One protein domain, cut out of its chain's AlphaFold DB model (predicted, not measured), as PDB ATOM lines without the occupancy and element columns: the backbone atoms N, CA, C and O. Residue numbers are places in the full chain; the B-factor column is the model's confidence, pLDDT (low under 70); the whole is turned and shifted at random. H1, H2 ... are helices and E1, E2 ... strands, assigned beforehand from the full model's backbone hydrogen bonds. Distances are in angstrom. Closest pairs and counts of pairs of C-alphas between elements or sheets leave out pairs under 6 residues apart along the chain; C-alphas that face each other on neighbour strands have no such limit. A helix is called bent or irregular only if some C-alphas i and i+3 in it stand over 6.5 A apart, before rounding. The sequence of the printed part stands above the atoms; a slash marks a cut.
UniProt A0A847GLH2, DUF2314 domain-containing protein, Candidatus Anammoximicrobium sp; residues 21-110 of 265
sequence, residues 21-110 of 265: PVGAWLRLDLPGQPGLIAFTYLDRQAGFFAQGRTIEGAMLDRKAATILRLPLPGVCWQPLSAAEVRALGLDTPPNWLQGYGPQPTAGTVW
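Overview. This is residues 21 to 110 of the 265 residues of the protein "DUF2314 domain-containing protein" of Candidatus Anammoximicrobium sp (UniProt A0A847GLH2). A strongly twisted, curled sheet of five strands is built round the long hairpin of E2 and E3, with E1 and E5 on one side of that hairpin and E4 on the other. The short helix H2 is over E2, while the short helix H1 only grazes the sheet. The printed part has 90 residues, with five named strands followed by two named helices, in the order E1 E2 E3 E4 E5 H1 H2; the sheet order is E4 E3 E2 E1 E5, antiparallel throughout. The class is mixed, helices and strands, though only 43 residues, under half, are in named elements. The whole is compact, with a radius of gyration of the C-alphas of 12.5 A, and rounded, with spans of 34 by 29 by 23 A.

Along the chain. E1, residues 25 to 29, begins at C-alpha 25 (48.740, 52.985, -6.611) and is 13.3 A long. E2, residues 36 to 43, is 19.6 A long and bends by 51 degrees at residue 39. E3, residues 47 to 56, is the longest strand, 28.6 A, ending at C-alpha 56 (52.237, 52.079, 10.160). E4, residues 66 to 69, measures 10.3 A, and E5, residues 76 to 79, 10.6 A. H1, residues 82 to 87, spans 8.6 A. H2, residues 95 to 100, spans 10.5 A and ends at C-alpha 100 (54.620, 40.257, -15.054); it is neither bent nor irregular, but only just: C-alphas 95 and 98 are 6.2 A apart.

Arrangement. E1, E2, E3 and E4 form a meander, each strand the antiparallel neighbour of the one before. In the hairpin of E1 and E2, at 120 degrees, N 26 and O 38 are 2.8 A apart, within hydrogen-bond range. The hairpin of E2 and E3 stands at 163 degrees, with N 43 and O 47 at 2.8 A. In the hairpin of E3 and E4, at 145 degrees, N 50 and O 68 are 2.8 A apart. E5 is antiparallel to E1 at 157 degrees, with N 27 and O 78 at 2.8 A. The edge strands E4 and E5 are apart. From edge to edge the strands' lines turn by 108 degrees and the way across the sheet by 80 degrees. H1 only grazes the sheet, with residues 82 to 85; its closest C-alpha pair with E1 is Trp 25 and Val 85, 7.4 A. H2 is on the sheet at a height over the sheet of 8.9 A. It lies over E2 and runs along the strands, at 12 degrees to E2 on the local plane; 4 of its C-alphas fall on E2 and 2 on E3, only just short of lying over E3 too. The closest C-alphas of E2 and H2 are those of Asp 43 and Tyr 100, 5.7 A. H1 and H2 are apart. In H1 every O i to N i+4 pair is within hydrogen-bond range; in H2 it is 0 of 2, beside 3 of 3 O i to N i+3 pairs.

Size, cuts and confidence. The two C-alphas farthest apart are those of Gln 45 and Gly 57, 34.9 A. The C-alphas of Pro 21 and Trp 110, first and last of the printed part, are 6.0 A apart. The printed part has no cut. The links E2 to E3 and E5 to H1 are tight, the others short, and no link is long. The mean pLDDT of the printed part is 92.2, and no printed residue is under 70 in this model.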
ATOM      1  N   PRO A  21      41.062  50.786 -11.075       94.75
ATOM      2  CA  PRO A  21      42.079  51.132 -12.061       94.75
ATOM      3  C   PRO A  21      43.234  50.120 -12.033       94.75
ATOM      4  O   PRO A  21      43.700  49.706 -10.967       94.75
ATOM      5  N   VAL A  22      43.707  49.732 -13.215       94.62
ATOM      6  CA  VAL A  22      44.889  48.883 -13.412       94.62
ATOM      7  C   VAL A  22      46.120  49.774 -13.587       94.62
ATOM      8  O   VAL A  22      46.046  50.819 -14.231       94.62
ATOM      9  N   GLY A  23      47.262  49.370 -13.028       95.31
ATOM     10  CA  GLY A  23      48.505  50.131 -13.144       95.31
ATOM     11  C   GLY A  23      48.538  51.377 -12.258       95.31
ATOM     12  O   GLY A  23      49.198  52.356 -12.604       95.31
ATOM     13  N   ALA A  24      47.813  51.366 -11.138       96.19
ATOM     14  CA  ALA A  24      47.681  52.508 -10.240       96.19
ATOM     15  C   ALA A  24      48.044  52.138  -8.798       96.19
ATOM     16  O   ALA A  24      47.805  51.021  -8.342       96.19
ATOM     17  N   TRP A  25      48.587  53.105  -8.057       97.06
ATOM     18  CA  TRP A  25      48.740  52.985  -6.611       97.06
ATOM     19  C   TRP A  25      47.412  53.275  -5.916       97.06
ATOM     20  O   TRP A  25      46.825  54.341  -6.098       97.06
ATOM     21  N   LEU A  26      46.967  52.333  -5.091       96.69
ATOM     22  CA  LEU A  26      45.739  52.410  -4.313       96.69
ATOM     23  C   LEU A  26      46.047  52.361  -2.820       96.69
ATOM     24  O   LEU A  26      46.940  51.631  -2.386       96.69
ATOM     25  N   ARG A  27      45.252  53.084  -2.034       96.81
ATOM     26  CA  ARG A  27      45.039  52.812  -0.612       96.81
ATOM     27  C   ARG A  27      43.879  51.823  -0.496       96.81
ATOM     28  O   ARG A  27      42.817  52.080  -1.054       96.81
ATOM     29  N   LEU A  28      44.099  50.700   0.180       95.88
ATOM     30  CA  LEU A  28      43.127  49.629   0.403       95.88
ATOM     31  C   LEU A  28      42.819  49.524   1.900       95.88
ATOM     32  O   LEU A  28      43.738  49.356   2.709       95.88
ATOM     33  N   ASP A  29      41.536  49.571   2.248       94.50
ATOM     34  CA  ASP A  29      41.056  49.442   3.623       94.50
ATOM     35  C   ASP A  29      40.580  48.004   3.863       94.50
ATOM     36  O   ASP A  29      39.475  47.606   3.485       94.50
ATOM     37  N   LEU A  30      41.458  47.198   4.463       93.50
ATOM     38  CA  LEU A  30      41.209  45.786   4.743       93.50
ATOM     39  C   LEU A  30      40.523  45.623   6.114       93.50
ATOM     40  O   LEU A  30      41.054  46.108   7.117       93.50
ATOM     41  N   PRO A  31      39.381  44.911   6.214       92.00
ATOM     42  CA  PRO A  31      38.680  44.730   7.484       92.00
ATOM     43  C   PRO A  31      39.571  44.132   8.582       92.00
ATOM     44  O   PRO A  31      40.097  43.026   8.446       92.00
ATOM     45  N   GLY A  32      39.728  44.864   9.689       91.88
ATOM     46  CA  GLY A  32      40.502  44.424  10.855       91.88
ATOM     47  C   GLY A  32      42.024  44.423  10.671       91.88
ATOM     48  O   GLY A  32      42.723  43.876  11.521       91.88
ATOM     49  N   GLN A  33      42.549  45.019   9.597       91.69
ATOM     50  CA  GLN A  33      43.988  45.138   9.347       91.69
ATOM     51  C   GLN A  33      44.390  46.610   9.153       91.69
ATOM     52  O   GLN A  33      43.539  47.443   8.836       91.69
ATOM     53  N   PRO A  34      45.679  46.963   9.338       91.75
ATOM     54  CA  PRO A  34      46.186  48.268   8.926       91.75
ATOM     55  C   PRO A  34      45.938  48.517   7.433       91.75
ATOM     56  O   PRO A  34      45.961  47.579   6.632       91.75
ATOM     57  N   GLY A  35      45.752  49.784   7.056       92.12
ATOM     58  CA  GLY A  35      45.613  50.173   5.653       92.12
ATOM     59  C   GLY A  35      46.819  49.733   4.819       92.12
ATOM     60  O   GLY A  35      47.959  49.720   5.297       92.12
ATOM     61  N   LEU A  36      46.570  49.369   3.564       96.12
ATOM     62  CA  LEU A  36      47.581  48.869   2.636       96.12
ATOM     63  C   LEU A  36      47.740  49.842   1.465       96.12
ATOM     64  O   LEU A  36      46.753  50.209   0.837       96.12
ATOM     65  N   ILE A  37      48.975  50.229   1.133       97.06
ATOM     66  CA  ILE A  37      49.266  50.926  -0.129       97.06
ATOM     67  C   ILE A  37      49.818  49.916  -1.117       97.06
ATOM     68  O   ILE A  37      50.873  49.328  -0.869       97.06
ATOM     69  N   ALA A  38      49.119  49.711  -2.229       97.38
ATOM     70  CA  ALA A  38      49.457  48.682  -3.200       97.38
ATOM     71  C   ALA A  38      49.293  49.161  -4.640       97.38
ATOM     72  O   ALA A  38      48.390  49.930  -4.949       97.38
ATOM     73  N   PHE A  39      50.170  48.688  -5.519       97.50
ATOM     74  CA  PHE A  39      50.088  48.929  -6.952       97.50
ATOM     75  C   PHE A  39      49.276  47.814  -7.602       97.50
ATOM     76  O   PHE A  39      49.565  46.636  -7.375       97.50
ATOM     77  N   THR A  40      48.270  48.167  -8.397       97.12
ATOM     78  CA  THR A  40      47.443  47.205  -9.129       97.12
ATOM     79  C   THR A  40      48.097  46.776 -10.434       97.12
ATOM     80  O   THR A  40      48.657  47.592 -11.163       97.12
ATOM     81  N   TYR A  41      48.013  45.491 -10.762       96.38
ATOM     82  CA  TYR A  41      48.599  44.934 -11.979       96.38
ATOM     83  C   TYR A  41      47.867  43.672 -12.438       96.38
ATOM     84  O   TYR A  41      47.113  43.052 -11.684       96.38
ATOM     85  N   LEU A  42      48.101  43.288 -13.691       94.44
ATOM     86  CA  LEU A  42      47.641  42.032 -14.262       94.44
ATOM     87  C   LEU A  42      48.771  41.018 -14.340       94.44
ATOM     88  O   LEU A  42      49.797  41.233 -14.987       94.44
ATOM     89  N   ASP A  43      48.511  39.869 -13.736       93.50
ATOM     90  CA  ASP A  43      49.226  38.634 -13.975       93.50
ATOM     91  C   ASP A  43      48.503  37.851 -15.083       93.50
ATOM     92  O   ASP A  43      47.326  37.501 -14.967       93.50
ATOM     93  N   ARG A  44      49.212  37.542 -16.172       85.38
ATOM     94  CA  ARG A  44      48.650  36.830 -17.340       85.38
ATOM     95  C   ARG A  44      48.134  35.425 -17.018       85.38
ATOM     96  O   ARG A  44      47.347  34.858 -17.780       85.38
ATOM     97  N   GLN A  45      48.613  34.820 -15.938       84.81
ATOM     98  CA  GLN A  45      48.216  33.485 -15.514       84.81
ATOM     99  C   GLN A  45      47.162  33.529 -14.413       84.81
ATOM    100  O   GLN A  45      46.226  32.728 -14.447       84.81
ATOM    101  N   ALA A  46      47.305  34.447 -13.461       88.12
ATOM    102  CA  ALA A  46      46.525  34.446 -12.231       88.12
ATOM    103  C   ALA A  46      45.393  35.500 -12.196       88.12
ATOM    104  O   ALA A  46      44.459  35.366 -11.394       88.12
ATOM    105  N   GLY A  47      45.438  36.518 -13.062       91.31
ATOM    106  CA  GLY A  47      44.430  37.577 -13.167       91.31
ATOM    107  C   GLY A  47      44.848  38.889 -12.501       91.31
ATOM    108  O   GLY A  47      45.992  39.312 -12.618       91.31
ATOM    109  N   PHE A  48      43.909  39.561 -11.838       94.69
ATOM    110  CA  PHE A  48      44.116  40.894 -11.270       94.69
ATOM    111  C   PHE A  48      44.622  40.858  -9.840       94.69
ATOM    112  O   PHE A  48      44.051  40.175  -8.986       94.69
ATOM    113  N   PHE A  49      45.688  41.607  -9.578       96.81
ATOM    114  CA  PHE A  49      46.348  41.650  -8.283       96.81
ATOM    115  C   PHE A  49      46.686  43.074  -7.863       96.81
ATOM    116  O   PHE A  49      46.729  44.005  -8.667       96.81
ATOM    117  N   ALA A  50      46.967  43.211  -6.575       97.38
ATOM    118  CA  ALA A  50      47.617  44.357  -5.976       97.38
ATOM    119  C   ALA A  50      48.828  43.883  -5.165       97.38
ATOM    120  O   ALA A  50      48.718  42.933  -4.392       97.38
ATOM    121  N   GLN A  51      49.976  44.546  -5.322       97.38
ATOM    122  CA  GLN A  51      51.178  44.282  -4.526       97.38
ATOM    123  C   GLN A  51      51.624  45.550  -3.801       97.38
ATOM    124  O   GLN A  51      51.783  46.606  -4.412       97.38
ATOM    125  N   GLY A  52      51.813  45.452  -2.485       95.94
ATOM    126  CA  GLY A  52      51.952  46.625  -1.631       95.94
ATOM    127  C   GLY A  52      52.580  46.381  -0.269       95.94
ATOM    128  O   GLY A  52      53.143  45.319  -0.003       95.94
ATOM    129  N   ARG A  53      52.497  47.400   0.589       95.00
ATOM    130  CA  ARG A  53      53.023  47.408   1.964       95.00
ATOM    131  C   ARG A  53      52.030  48.077   2.908       95.00
ATOM    132  O   ARG A  53      51.311  48.995   2.505       95.00
ATOM    133  N   THR A  54      51.981  47.605   4.150       93.19
ATOM    134  CA  THR A  54      51.124  48.173   5.197       93.19
ATOM    135  C   THR A  54      51.601  49.566   5.600       93.19
ATOM    136  O   THR A  54      52.793  49.884   5.544       93.19
ATOM    137  N   ILE A  55      50.653  50.408   6.004       86.94
ATOM    138  CA  ILE A  55      50.922  51.726   6.574       86.94
ATOM    139  C   ILE A  55      50.978  51.580   8.098       86.94
ATOM    140  O   ILE A  55      49.986  51.204   8.722       86.94
ATOM    141  N   GLU A  56      52.114  51.918   8.706       83.75
ATOM    142  CA  GLU A  56      52.237  52.079  10.160       83.75
ATOM    143  C   GLU A  56      52.505  53.566  10.460       83.75
ATOM    144  O   GLU A  56      53.606  54.088  10.273       83.75
ATOM    145  N   GLY A  57      51.465  54.292  10.887       79.88
ATOM    146  CA  GLY A  57      51.538  55.742  11.098       79.88
ATOM    147  C   GLY A  57      51.680  56.518   9.783       79.88
ATOM    148  O   GLY A  57      50.825  56.416   8.911       79.88
ATOM    149  N   ALA A  58      52.745  57.314   9.647       77.06
ATOM    150  CA  ALA A  58      53.042  58.092   8.433       77.06
ATOM    151  C   ALA A  58      54.088  57.424   7.520       77.06
ATOM    152  O   ALA A  58      54.537  58.030   6.548       77.06
ATOM    153  N   MET A  59      54.522  56.204   7.847       78.25
ATOM    154  CA  MET A  59      55.577  55.502   7.120       78.25
ATOM    155  C   MET A  59      55.085  54.156   6.589       78.25
ATOM    156  O   MET A  59      54.245  53.488   7.191       78.25
ATOM    157  N   LEU A  60      55.633  53.758   5.440       81.81
ATOM    158  CA  LEU A  60      55.427  52.428   4.877       81.81
ATOM    159  C   LEU A  60      56.274  51.416   5.641       81.81
ATOM    160  O   LEU A  60      57.488  51.610   5.782       81.81
ATOM    161  N   ASP A  61      55.652  50.322   6.081       82.38
ATOM    162  CA  ASP A  61      56.390  49.222   6.686       82.38
ATOM    163  C   ASP A  61      57.379  48.653   5.655       82.38
ATOM    164  O   ASP A  61      57.037  48.288   4.523       82.38
ATOM    165  N   ARG A  62      58.658  48.605   6.035       79.81
ATOM    166  CA  ARG A  62      59.721  48.086   5.172       79.81
ATOM    167  C   ARG A  62      59.748  46.559   5.103       79.81
ATOM    168  O   ARG A  62      60.509  46.040   4.281       79.81
ATOM    169  N   LYS A  63      58.940  45.865   5.914       79.31
ATOM    170  CA  LYS A  63      58.762  44.404   5.878       79.31
ATOM    171  C   LYS A  63      58.264  43.905   4.507       79.31
ATOM    172  O   LYS A  63      58.085  44.668   3.556       79.31
ATOM    173  N   ALA A  64      58.139  42.580   4.398       81.81
ATOM    174  CA  ALA A  64      57.789  41.864   3.173       81.81
ATOM    175  C   ALA A  64      56.541  42.441   2.483       81.81
ATOM    176  O   ALA A  64      55.586  42.845   3.141       81.81
ATOM    177  N   ALA A  65      56.558  42.450   1.148       91.44
ATOM    178  CA  ALA A  65      55.424  42.904   0.354       91.44
ATOM    179  C   ALA A  65      54.221  41.962   0.519       91.44
ATOM    180  O   ALA A  65      54.371  40.740   0.526       91.44
ATOM    181  N   THR A  66      53.026  42.539   0.602       94.94
ATOM    182  CA  THR A  66      51.749  41.821   0.583       94.94
ATOM    183  C   THR A  66      51.226  41.764  -0.847       94.94
ATOM    184  O   THR A  66      51.231  42.782  -1.539       94.94
ATOM    185  N   ILE A  67      50.763  40.592  -1.284       96.06
ATOM    186  CA  ILE A  67      50.125  40.386  -2.589       96.06
ATOM    187  C   ILE A  67      48.669  39.987  -2.351       96.06
ATOM    188  O   ILE A  67      48.396  39.046  -1.607       96.06
ATOM    189  N   LEU A  68      47.742  40.696  -2.989       96.12
ATOM    190  CA  LEU A  68      46.302  40.478  -2.893       96.12
ATOM    191  C   LEU A  68      45.718  40.202  -4.270       96.12
ATOM    192  O   LEU A  68      46.029  40.912  -5.223       96.12
ATOM    193  N   ARG A  69      44.827  39.216  -4.365       95.19
ATOM    194  CA  ARG A  69      44.015  38.995  -5.566       95.19
ATOM    195  C   ARG A  69      42.803  39.917  -5.534       95.19
ATOM    196  O   ARG A  69      42.103  39.948  -4.529       95.19
ATOM    197  N   LEU A  70      42.557  40.634  -6.622       93.81
ATOM    198  CA  LEU A  70      41.451  41.575  -6.769       93.81
ATOM    199  C   LEU A  70      40.397  41.056  -7.771       93.81
ATOM    200  O   LEU A  70      40.731  40.255  -8.649       93.81
ATOM    201  N   PRO A  71      39.138  41.524  -7.677       92.38
ATOM    202  CA  PRO A  71      38.589  42.361  -6.604       92.38
ATOM    203  C   PRO A  71      38.394  41.566  -5.298       92.38
ATOM    204  O   PRO A  71      38.204  40.351  -5.325       92.38
ATOM    205  N   LEU A  72      38.432  42.257  -4.153       90.69
ATOM    206  CA  LEU A  72      38.116  41.680  -2.842       90.69
ATOM    207  C   LEU A  72      36.729  42.159  -2.383       90.69
ATOM    208  O   LEU A  72      36.530  43.371  -2.273       90.69
ATOM    209  N   PRO A  73      35.778  41.252  -2.091       88.88
ATOM    210  CA  PRO A  73      34.466  41.640  -1.582       88.88
ATOM    211  C   PRO A  73      34.568  42.454  -0.286       88.88
ATOM    212  O   PRO A  73      35.269  42.058   0.645       88.88
ATOM    213  N   GLY A  74      33.858  43.583  -0.224       89.12
ATOM    214  CA  GLY A  74      33.788  44.440   0.965       89.12
ATOM    215  C   GLY A  74      35.043  45.268   1.266       89.12
ATOM    216  O   GLY A  74      35.077  45.944   2.292       89.12
ATOM    217  N   VAL A  75      36.066  45.240   0.405       92.38
ATOM    218  CA  VAL A  75      37.267  46.074   0.560       92.38
ATOM    219  C   VAL A  75      37.062  47.411  -0.141       92.38
ATOM    220  O   VAL A  75      36.842  47.462  -1.352       92.38
ATOM    221  N   CYS A  76      37.176  48.496   0.624       92.88
ATOM    222  CA  CYS A  76      37.184  49.845   0.071       92.88
ATOM    223  C   CYS A  76      38.572  50.180  -0.477       92.88
ATOM    224  O   CYS A  76      39.596  49.729   0.048       92.88
ATOM    225  N   TRP A  77      38.608  50.985  -1.533       94.69
ATOM    226  CA  TRP A  77      39.852  51.434  -2.137       94.69
ATOM    227  C   TRP A  77      39.750  52.883  -2.594       94.69
ATOM    228  O   TRP A  77      38.674  53.378  -2.924       94.69
ATOM    229  N   GLN A  78      40.893  53.561  -2.609       95.44
ATOM    230  CA  GLN A  78      41.026  54.934  -3.082       95.44
ATOM    231  C   GLN A  78      42.312  55.068  -3.903       95.44
ATOM    232  O   GLN A  78      43.372  54.644  -3.432       95.44
ATOM    233  N   PRO A  79      42.266  55.639  -5.119       95.94
ATOM    234  CA  PRO A  79      43.476  55.901  -5.884       95.94
ATOM    235  C   PRO A  79      44.302  56.993  -5.206       95.94
ATOM    236  O   PRO A  79      43.764  58.006  -4.761       95.94
ATOM    237  N   LEU A  80      45.618  56.794  -5.139       96.06
ATOM    238  CA  LEU A  80      46.531  57.820  -4.647       96.06
ATOM    239  C   LEU A  80      46.742  58.902  -5.703       96.06
ATOM    240  O   LEU A  80      46.940  58.624  -6.888       96.06
ATOM    241  N   SER A  81      46.770  60.153  -5.255       95.75
ATOM    242  CA  SER A  81      47.149  61.275  -6.104       95.75
ATOM    243  C   SER A  81      48.636  61.221  -6.469       95.75
ATOM    244  O   SER A  81      49.471  60.698  -5.728       95.75
ATOM    245  N   ALA A  82      49.015  61.862  -7.577       95.19
ATOM    246  CA  ALA A  82      50.423  61.975  -7.963       95.19
ATOM    247  C   ALA A  82      51.288  62.666  -6.885       95.19
ATOM    248  O   ALA A  82      52.486  62.401  -6.788       95.19
ATOM    249  N   ALA A  83      50.701  63.559  -6.077       96.19
ATOM    250  CA  ALA A  83      51.391  64.201  -4.960       96.19
ATOM    251  C   ALA A  83      51.657  63.217  -3.810       96.19
ATOM    252  O   ALA A  83      52.775  63.190  -3.301       96.19
ATOM    253  N   GLU A  84      50.680  62.380  -3.448       95.81
ATOM    254  CA  GLU A  84      50.852  61.325  -2.440       95.81
ATOM    255  C   GLU A  84      51.874  60.278  -2.888       95.81
ATOM    256  O   GLU A  84      52.769  59.939  -2.120       95.81
ATOM    257  N   VAL A  85      51.801  59.820  -4.146       95.88
ATOM    258  CA  VAL A  85      52.773  58.876  -4.728       95.88
ATOM    259  C   VAL A  85      54.201  59.420  -4.600       95.88
ATOM    260  O   VAL A  85      55.093  58.710  -4.133       95.88
ATOM    261  N   ARG A  86      54.417  60.705  -4.930       95.25
ATOM    262  CA  ARG A  86      55.724  61.366  -4.761       95.25
ATOM    263  C   ARG A  86      56.133  61.508  -3.297       95.25
ATOM    264  O   ARG A  86      57.287  61.242  -2.977       95.25
ATOM    265  N   ALA A  87      55.221  61.919  -2.417       93.81
ATOM    266  CA  ALA A  87      55.505  62.097  -0.990       93.81
ATOM    267  C   ALA A  87      55.909  60.781  -0.307       93.81
ATOM    268  O   ALA A  87      56.734  60.781   0.604       93.81
ATOM    269  N   LEU A  88      55.361  59.660  -0.781       93.12
ATOM    270  CA  LEU A  88      55.673  58.313  -0.306       93.12
ATOM    271  C   LEU A  88      56.900  57.688  -0.989       93.12
ATOM    272  O   LEU A  88      57.316  56.600  -0.595       93.12
ATOM    273  N   GLY A  89      57.480  58.348  -2.000       94.38
ATOM    274  CA  GLY A  89      58.625  57.834  -2.754       94.38
ATOM    275  C   GLY A  89      58.313  56.557  -3.538       94.38
ATOM    276  O   GLY A  89      59.146  55.657  -3.593       94.38
ATOM    277  N   LEU A  90      57.100  56.447  -4.086       94.25
ATOM    278  CA  LEU A  90      56.644  55.274  -4.831       94.25
ATOM    279  C   LEU A  90      56.962  55.406  -6.328       94.25
ATOM    280  O   LEU A  90      56.598  56.393  -6.969       94.25
ATOM    281  N   ASP A  91      57.581  54.376  -6.901       93.69
ATOM    282  CA  ASP A  91      57.863  54.296  -8.338       93.69
ATOM    283  C   ASP A  91      56.574  54.110  -9.154       93.69
ATOM    284  O   ASP A  91      55.662  53.394  -8.739       93.69
ATOM    285  N   THR A  92      56.488  54.723 -10.339       90.88
ATOM    286  CA  THR A  92      55.347  54.553 -11.259       90.88
ATOM    287  C   THR A  92      55.829  54.437 -12.714       90.88
ATOM    288  O   THR A  92      56.260  55.445 -13.275       90.88
ATOM    289  N   PRO A  93      55.739  53.252 -13.353       93.38
ATOM    290  CA  PRO A  93      55.410  51.961 -12.744       93.38
ATOM    291  C   PRO A  93      56.542  51.440 -11.833       93.38
ATOM    292  O   PRO A  93      57.704  51.805 -12.028       93.38
ATOM    293  N   PRO A  94      56.245  50.550 -10.872       94.94
ATOM    294  CA  PRO A  94      57.272  49.881 -10.081       94.94
ATOM    295  C   PRO A  94      58.195  48.998 -10.931       94.94
ATOM    296  O   PRO A  94      57.747  48.325 -11.857       94.94
ATOM    297  N   ASN A  95      59.483  48.931 -10.585       94.75
ATOM    298  CA  ASN A  95      60.476  48.151 -11.341       94.75
ATOM    299  C   ASN A  95      60.169  46.641 -11.407       94.75
ATOM    300  O   ASN A  95      60.381  46.009 -12.441       94.75
ATOM    301  N   TRP A  96      59.628  46.069 -10.330       94.88
ATOM    302  CA  TRP A  96      59.267  44.654 -10.242       94.88
ATOM    303  C   TRP A  96      58.139  44.267 -11.206       94.88
ATOM    304  O   TRP A  96      58.003  43.091 -11.543       94.88
ATOM    305  N   LEU A  97      57.366  45.239 -11.702       95.88
ATOM    306  CA  LEU A  97      56.251  45.012 -12.619       95.88
ATOM    307  C   LEU A  97      56.698  44.377 -13.940       95.88
ATOM    308  O   LEU A  97      55.940  43.631 -14.556       95.88
ATOM    309  N   GLN A  98      57.948  44.616 -14.349       94.06
ATOM    310  CA  GLN A  98      58.526  44.054 -15.572       94.06
ATOM    311  C   GLN A  98      58.473  42.517 -15.593       94.06
ATOM    312  O   GLN A  98      58.327  41.926 -16.662       94.06
ATOM    313  N   GLY A  99      58.517  41.869 -14.420       94.25
ATOM    314  CA  GLY A  99      58.411  40.412 -14.292       94.25
ATOM    315  C   GLY A  99      57.040  39.837 -14.677       94.25
ATOM    316  O   GLY A  99      56.954  38.657 -15.000       94.25
ATOM    317  N   TYR A 100      55.988  40.662 -14.699       92.19
ATOM    318  CA  TYR A 100      54.620  40.257 -15.054       92.19
ATOM    319  C   TYR A 100      54.275  40.514 -16.531       92.19
ATOM    320  O   TYR A 100      53.189  40.166 -17.001       92.19
ATOM    321  N   GLY A 101      55.220  41.079 -17.287       90.56
ATOM    322  CA  GLY A 101      55.068  41.390 -18.702       90.56
ATOM    323  C   GLY A 101      54.231  42.648 -18.977       90.56
ATOM    324  O   GLY A 101      53.896  43.397 -18.056       90.56
ATOM    325  N   PRO A 102      53.909  42.898 -20.261       90.25
ATOM    326  CA  PRO A 102      53.135  44.058 -20.689       90.25
ATOM    327  C   PRO A 102      51.823  44.206 -19.920       90.25
ATOM    328  O   PRO A 102      51.034  43.259 -19.854       90.25
ATOM    329  N   GLN A 103      51.612  45.401 -19.374       92.62
ATOM    330  CA  GLN A 103      50.398  45.799 -18.669       92.62
ATOM    331  C   GLN A 103      49.456  46.559 -19.613       92.62
ATOM    332  O   GLN A 103      49.927  47.085 -20.626       92.62
ATOM    333  N   PRO A 104      48.147  46.625 -19.305       89.56
ATOM    334  CA  PRO A 104      47.217  47.474 -20.040       89.56
ATOM    335  C   PRO A 104      47.632  48.948 -20.028       89.56
ATOM    336  O   PRO A 104      48.427  49.382 -19.188       89.56
ATOM    337  N   THR A 105      47.059  49.712 -20.955       88.06
ATOM    338  CA  THR A 105      47.243  51.161 -21.043       88.06
ATOM    339  C   THR A 105      46.890  51.832 -19.710       88.06
ATOM    340  O   THR A 105      45.966  51.430 -19.002       88.06
ATOM    341  N   ALA A 106      47.632  52.878 -19.340       84.00
ATOM    342  CA  ALA A 106      47.309  53.651 -18.146       84.00
ATOM    343  C   ALA A 106      45.874  54.202 -18.239       84.00
ATOM    344  O   ALA A 106      45.490  54.770 -19.259       84.00
ATOM    345  N   GLY A 107      45.095  54.038 -17.171       85.19
ATOM    346  CA  GLY A 107      43.680  54.411 -17.148       85.19
ATOM    347  C   GLY A 107      42.721  53.273 -17.504       85.19
ATOM    348  O   GLY A 107      41.519  53.450 -17.330       85.19
ATOM    349  N   THR A 108      43.212  52.098 -17.917       91.31
ATOM    350  CA  THR A 108      42.368  50.899 -18.013       91.31
ATOM    351  C   THR A 108      41.743  50.584 -16.655       91.31
ATOM    352  O   THR A 108      42.409  50.583 -15.617       91.31
ATOM    353  N   VAL A 109      40.451  50.271 -16.676       93.00
ATOM    354  CA  VAL A 109      39.663  49.960 -15.488       93.00
ATOM    355  C   VAL A 109      39.260  48.489 -15.522       93.00
ATOM    356  O   VAL A 109      38.606  48.019 -16.453       93.00
ATOM    357  N   TRP A 110      39.647  47.740 -14.493       92.75
ATOM    358  CA  TRP A 110      39.214  46.359 -14.305       92.75
ATOM    359  C   TRP A 110      37.699  46.310 -14.127       92.75
ATOM    360  O   TRP A 110      37.163  47.048 -13.312       92.75
TER     361      TRP A 110